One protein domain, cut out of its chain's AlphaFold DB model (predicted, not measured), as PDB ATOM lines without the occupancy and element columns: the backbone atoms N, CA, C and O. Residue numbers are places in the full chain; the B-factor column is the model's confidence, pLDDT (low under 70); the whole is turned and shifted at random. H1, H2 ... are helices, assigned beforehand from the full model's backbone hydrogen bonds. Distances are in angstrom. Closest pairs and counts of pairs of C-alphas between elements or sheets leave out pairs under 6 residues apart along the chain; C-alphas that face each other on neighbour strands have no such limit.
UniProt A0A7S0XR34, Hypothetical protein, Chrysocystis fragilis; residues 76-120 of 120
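This is residues 76 to 120 of the 120 residues of the protein "Hypothetical protein" of Chrysocystis fragilis (UniProt A0A7S0XR34). One long helix, H1, makes the length of the domain, and near its last residues the chain folds back through a long loop to a small second helix, H2, beside H1. The first part of H1, residues 76 to 91, sticks out as a free arm. The printed part has 45 residues with two named helices, H1 and then H2 along the chain, and no named strand, and its class is all helix. It is loose, with a radius of gyration of the C-alphas of 12.8 A, and elongated, with spans of 40 by 21 by 15 A.

H1, residues 76 to 101, stands free over residues 76 to 91. A long link of 11 residues joins it to H2, residues 113 to 117. H1 and H2 touch, with 4 pairs of C-alphas within 8 A. H1 touches H2 with residues 93 to 97 alone. The closest C-alphas of the two helices are those of Cys 97 and Cys 116, 6.0 A apart. In H1 and H2 every O i to N i+4 pair is within hydrogen-bond range.

H1 begins at Gly 76, with its C-alpha at (167.640, 137.999, 292.950), and ends at Arg 101, with its C-alpha at (136.063, 118.639, 289.084), 37.2 A from first to last C-alpha. H2 runs from Asp 113 to Ser 117, 6.6 A from first to last C-alpha, and ends with C-alpha 117 at (143.971, 112.469, 284.368).

The two C-alphas farthest apart are those of Gly 76 and His 103, 40.2 A. The printed part has no cut, and it ends at Ser 120, the chain's last residue. The mean pLDDT of the printed part is 76.5, and residues 105 to 120 are under 70, H2 among them with a mean of 58.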
ATOM      1  N   GLY A  76     168.846 137.958 292.124       92.94
ATOM      2  CA  GLY A  76     167.640 137.999 292.950       92.94
ATOM      3  C   GLY A  76     166.380 138.335 292.147       92.94
ATOM      4  O   GLY A  76     165.354 137.683 292.331       92.94
ATOM      5  N   ALA A  77     166.465 139.294 291.222       94.00
ATOM      6  CA  ALA A  77     165.379 139.644 290.305       94.00
ATOM      7  C   ALA A  77     165.008 138.471 289.390       94.00
ATOM      8  O   ALA A  77     163.847 138.066 289.364       94.00
ATOM      9  N   CYS A  78     165.991 137.836 288.746       96.19
ATOM     10  CA  CYS A  78     165.740 136.658 287.915       96.19
ATOM     11  C   CYS A  78     165.110 135.500 288.709       96.19
ATOM     12  O   CYS A  78     164.228 134.799 288.205       96.19
ATOM     13  N   ALA A  79     165.539 135.287 289.957       93.44
ATOM     14  CA  ALA A  79     164.964 134.267 290.830       93.44
ATOM     15  C   ALA A  79     163.501 134.580 291.200       93.44
ATOM     16  O   ALA A  79     162.667 133.678 291.230       93.44
ATOM     17  N   ALA A  80     163.174 135.852 291.442       91.69
ATOM     18  CA  ALA A  80     161.804 136.275 291.713       91.69
ATOM     19  C   ALA A  80     160.896 136.068 290.489       91.69
ATOM     20  O   ALA A  80     159.843 135.439 290.610       91.69
ATOM     21  N   ASP A  81     161.326 136.515 289.307       94.12
ATOM     22  CA  ASP A  81     160.534 136.406 288.075       94.12
ATOM     23  C   ASP A  81     160.327 134.948 287.645       94.12
ATOM     24  O   ASP A  81     159.221 134.553 287.273       94.12
ATOM     25  N   SER A  82     161.364 134.111 287.754       95.50
ATOM     26  CA  SER A  82     161.243 132.671 287.487       95.50
ATOM     27  C   SER A  82     160.303 131.974 288.473       95.50
ATOM     28  O   SER A  82     159.511 131.123 288.065       95.50
ATOM     29  N   GLY A  83     160.321 132.375 289.747       91.88
ATOM     30  CA  GLY A  83     159.359 131.914 290.745       91.88
ATOM     31  C   GLY A  83     157.916 132.294 290.394       91.88
ATOM     32  O   GLY A  83     157.027 131.446 290.470       91.88
ATOM     33  N   ILE A  84     157.682 133.533 289.948       92.25
ATOM     34  CA  ILE A  84     156.357 134.000 289.506       92.25
ATOM     35  C   ILE A  84     155.890 133.217 288.274       92.25
ATOM     36  O   ILE A  84     154.749 132.757 288.237       92.25
ATOM     37  N   LEU A  85     156.768 133.009 287.289       94.56
ATOM     38  CA  LEU A  85     156.452 132.219 286.099       94.56
ATOM     39  C   LEU A  85     156.038 130.790 286.470       94.56
ATOM     40  O   LEU A  85     155.001 130.309 286.009       94.56
ATOM     41  N   LEU A  86     156.814 130.128 287.333       92.38
ATOM     42  CA  LEU A  86     156.496 128.786 287.813       92.38
ATOM     43  C   LEU A  86     155.162 128.765 288.572       92.38
ATOM     44  O   LEU A  86     154.336 127.882 288.340       92.38
ATOM     45  N   SER A  87     154.920 129.760 289.430       89.19
ATOM     46  CA  SER A  87     153.655 129.907 290.154       89.19
ATOM     47  C   SER A  87     152.465 130.072 289.209       89.19
ATOM     48  O   SER A  87     151.408 129.506 289.475       89.19
ATOM     49  N   ASN A  88     152.617 130.804 288.104       91.19
ATOM     50  CA  ASN A  88     151.555 130.964 287.108       91.19
ATOM     51  C   ASN A  88     151.245 129.640 286.403       91.19
ATOM     52  O   ASN A  88     150.078 129.290 286.251       91.19
ATOM     53  N   ILE A  89     152.272 128.873 286.023       90.12
ATOM     54  CA  ILE A  89     152.092 127.554 285.398       90.12
ATOM     55  C   ILE A  89     151.353 126.605 286.353       90.12
ATOM     56  O   ILE A  89     150.361 125.988 285.967       90.12
ATOM     57  N   ILE A  90     151.797 126.524 287.612       89.25
ATOM     58  CA  ILE A  90     151.155 125.691 288.639       89.25
ATOM     59  C   ILE A  90     149.728 126.174 288.923       89.25
ATOM     60  O   ILE A  90     148.819 125.356 289.046       89.25
ATOM     61  N   GLY A  91     149.510 127.487 288.994       88.88
ATOM     62  CA  GLY A  91     148.190 128.079 289.201       88.88
ATOM     63  C   GLY A  91     147.209 127.720 288.085       88.88
ATOM     64  O   GLY A  91     146.085 127.321 288.374       88.88
ATOM     65  N   LEU A  92     147.648 127.773 286.825       88.50
ATOM     66  CA  LEU A  92     146.836 127.373 285.670       88.50
ATOM     67  C   LEU A  92     146.509 125.874 285.680       88.50
ATOM     68  O   LEU A  92     145.374 125.496 285.384       88.50
ATOM     69  N   LEU A  93     147.474 125.025 286.049       87.19
ATOM     70  CA  LEU A  93     147.260 123.584 286.226       87.19
ATOM     71  C   LEU A  93     146.216 123.307 287.313       87.19
ATOM     72  O   LEU A  93     145.236 122.599 287.077       87.19
ATOM     73  N   LEU A  94     146.405 123.909 288.487       86.88
ATOM     74  CA  LEU A  94     145.515 123.760 289.631       86.88
ATOM     75  C   LEU A  94     144.100 124.240 289.288       86.88
ATOM     76  O   LEU A  94     143.131 123.518 289.511       86.88
ATOM     77  N   GLN A  95     143.980 125.428 288.691       86.69
ATOM     78  CA  GLN A  95     142.704 125.994 288.264       86.69
ATOM     79  C   GLN A  95     141.989 125.089 287.250       86.69
ATOM     80  O   GLN A  95     140.789 124.862 287.397       86.69
ATOM     81  N   SER A  96     142.713 124.535 286.271       82.38
ATOM     82  CA  SER A  96     142.142 123.622 285.268       82.38
ATOM     83  C   SER A  96     141.559 122.368 285.926       82.38
ATOM     84  O   SER A  96     140.390 122.049 285.712       82.38
ATOM     85  N   CYS A  97     142.325 121.718 286.806       82.38
ATOM     86  CA  CYS A  97     141.875 120.537 287.546       82.38
ATOM     87  C   CYS A  97     140.661 120.819 288.448       82.38
ATOM     88  O   CYS A  97     139.721 120.024 288.524       82.38
ATOM     89  N   LEU A  98     140.657 121.959 289.142       83.69
ATOM     90  CA  LEU A  98     139.539 122.338 290.000       83.69
ATOM     91  C   LEU A  98     138.273 122.656 289.205       83.69
ATOM     92  O   LEU A  98     137.177 122.345 289.668       83.69
ATOM     93  N   TYR A  99     138.395 123.280 288.039       82.75
ATOM     94  CA  TYR A  99     137.241 123.622 287.210       82.75
ATOM     95  C   TYR A  99     136.610 122.394 286.559       82.75
ATOM     96  O   TYR A  99     135.379 122.307 286.544       82.75
ATOM     97  N   ASP A 100     137.425 121.428 286.124       81.62
ATOM     98  CA  ASP A 100     136.945 120.132 285.636       81.62
ATOM     99  C   ASP A 100     136.148 119.392 286.722       81.62
ATOM    100  O   ASP A 100     134.967 119.074 286.539       81.62
ATOM    101  N   ARG A 101     136.726 119.265 287.926       79.31
ATOM    102  CA  ARG A 101     136.063 118.639 289.084       79.31
ATOM    103  C   ARG A 101     134.769 119.346 289.502       79.31
ATOM    104  O   ARG A 101     133.860 118.711 290.029       79.31
ATOM    105  N   ASN A 102     134.681 120.660 289.300       79.56
ATOM    106  CA  ASN A 102     133.505 121.458 289.647       79.56
ATOM    107  C   ASN A 102     132.500 121.623 288.485       79.56
ATOM    108  O   ASN A 102     131.505 122.327 288.659       79.56
ATOM    109  N   HIS A 103     132.722 120.967 287.338       77.38
ATOM    110  CA  HIS A 103     131.881 121.027 286.132       77.38
ATOM    111  C   HIS A 103     131.643 122.445 285.578       77.38
ATOM    112  O   HIS A 103     130.602 122.734 284.978       77.38
ATOM    113  N   VAL A 104     132.614 123.347 285.746       74.00
ATOM    114  CA  VAL A 104     132.536 124.719 285.227       74.00
ATOM    115  C   VAL A 104     132.961 124.718 283.752       74.00
ATOM    116  O   VAL A 104     134.145 124.649 283.431       74.00
ATOM    117  N   ARG A 105     131.990 124.761 282.826       56.47
ATOM    118  CA  ARG A 105     132.242 124.705 281.369       56.47
ATOM    119  C   ARG A 105     132.874 126.008 280.853       56.47
ATOM    120  O   ARG A 105     132.358 127.085 281.129       56.47
ATOM    121  N   GLY A 106     133.923 125.894 280.030       61.47
ATOM    122  CA  GLY A 106     134.475 126.999 279.223       61.47
ATOM    123  C   GLY A 106     135.828 127.571 279.665       61.47
ATOM    124  O   GLY A 106     136.315 128.495 279.022       61.47
ATOM    125  N   ALA A 107     136.444 127.039 280.724       53.78
ATOM    126  CA  ALA A 107     137.722 127.534 281.250       53.78
ATOM    127  C   ALA A 107     138.791 126.439 281.449       53.78
ATOM    128  O   ALA A 107     139.848 126.710 282.013       53.78
ATOM    129  N   THR A 108     138.538 125.216 280.979       55.69
ATOM    130  CA  THR A 108     139.542 124.153 280.863       55.69
ATOM    131  C   THR A 108     140.343 124.354 279.583       55.69
ATOM    132  O   THR A 108     139.799 124.420 278.478       55.69
ATOM    133  N   VAL A 109     141.662 124.488 279.717       60.22
ATOM    134  CA  VAL A 109     142.552 124.467 278.560       60.22
ATOM    135  C   VAL A 109     142.667 123.006 278.132       60.22
ATOM    136  O   VAL A 109     143.361 122.239 278.786       60.22
ATOM    137  N   HIS A 110     142.012 122.622 277.036       55.81
ATOM    138  CA  HIS A 110     141.913 121.224 276.582       55.81
ATOM    139  C   HIS A 110     143.246 120.449 276.495       55.81
ATOM    140  O   HIS A 110     143.258 119.226 276.592       55.81
ATOM    141  N   HIS A 111     144.383 121.134 276.333       59.50
ATOM    142  CA  HIS A 111     145.710 120.505 276.342       59.50
ATOM    143  C   HIS A 111     146.226 120.117 277.742       59.50
ATOM    144  O   HIS A 111     147.103 119.263 277.843       59.50
ATOM    145  N   LEU A 112     145.709 120.727 278.812       59.09
ATOM    146  CA  LEU A 112     146.111 120.487 280.203       59.09
ATOM    147  C   LEU A 112     145.254 119.414 280.901       59.09
ATOM    148  O   LEU A 112     145.714 118.822 281.876       59.09
ATOM    149  N   ASP A 113     144.076 119.082 280.361       57.75
ATOM    150  CA  ASP A 113     143.191 118.026 280.885       57.75
ATOM    151  C   ASP A 113     143.890 116.648 280.927       57.75
ATOM    152  O   ASP A 113     143.721 115.869 281.868       57.75
ATOM    153  N   ALA A 114     144.763 116.367 279.949       58.84
ATOM    154  CA  ALA A 114     145.528 115.120 279.878       58.84
ATOM    155  C   ALA A 114     146.482 114.926 281.075       58.84
ATOM    156  O   ALA A 114     146.658 113.797 281.539       58.84
ATOM    157  N   LEU A 115     147.051 116.020 281.601       60.72
ATOM    158  CA  LEU A 115     147.950 116.016 282.764       60.72
ATOM    159  C   LEU A 115     147.192 115.826 284.084       60.72
ATOM    160  O   LEU A 115     147.737 115.275 285.039       60.72
ATOM    161  N   CYS A 116     145.925 116.244 284.135       57.66
ATOM    162  CA  CYS A 116     145.091 116.053 285.317       57.66
ATOM    163  C   CYS A 116     144.625 114.588 285.453       57.66
ATOM    164  O   CYS A 116     144.597 114.045 286.553       57.66
ATOM    165  N   SER A 117     144.361 113.893 284.335       54.78
ATOM    166  CA  SER A 117     143.971 112.469 284.368       54.78
ATOM    167  C   SER A 117     145.093 111.511 284.798       54.78
ATOM    168  O   SER A 117     144.815 110.397 285.226       54.78
ATOM    169  N   THR A 118     146.362 111.931 284.707       51.97
ATOM    170  CA  THR A 118     147.524 111.107 285.090       51.97
ATOM    171  C   THR A 118     147.866 111.187 286.581       51.97
ATOM    172  O   THR A 118     148.730 110.446 287.042       51.97
ATOM    173  N   THR A 119     147.217 112.082 287.333       49.28
ATOM    174  CA  THR A 119     147.434 112.277 288.779       49.28
ATOM    175  C   THR A 119     146.284 111.767 289.654       49.28
ATOM    176  O   THR A 119     146.317 111.988 290.867       49.28
ATOM    177  N   SER A 120     145.303 111.061 289.074       41.09
ATOM    178  CA  SER A 120     144.195 110.431 289.805       41.09
ATOM    179  C   SER A 120     144.309 108.915 289.902       41.09
ATOM    180  O   SER A 120     144.925 108.291 289.012       41.09
TER     181      SER A 120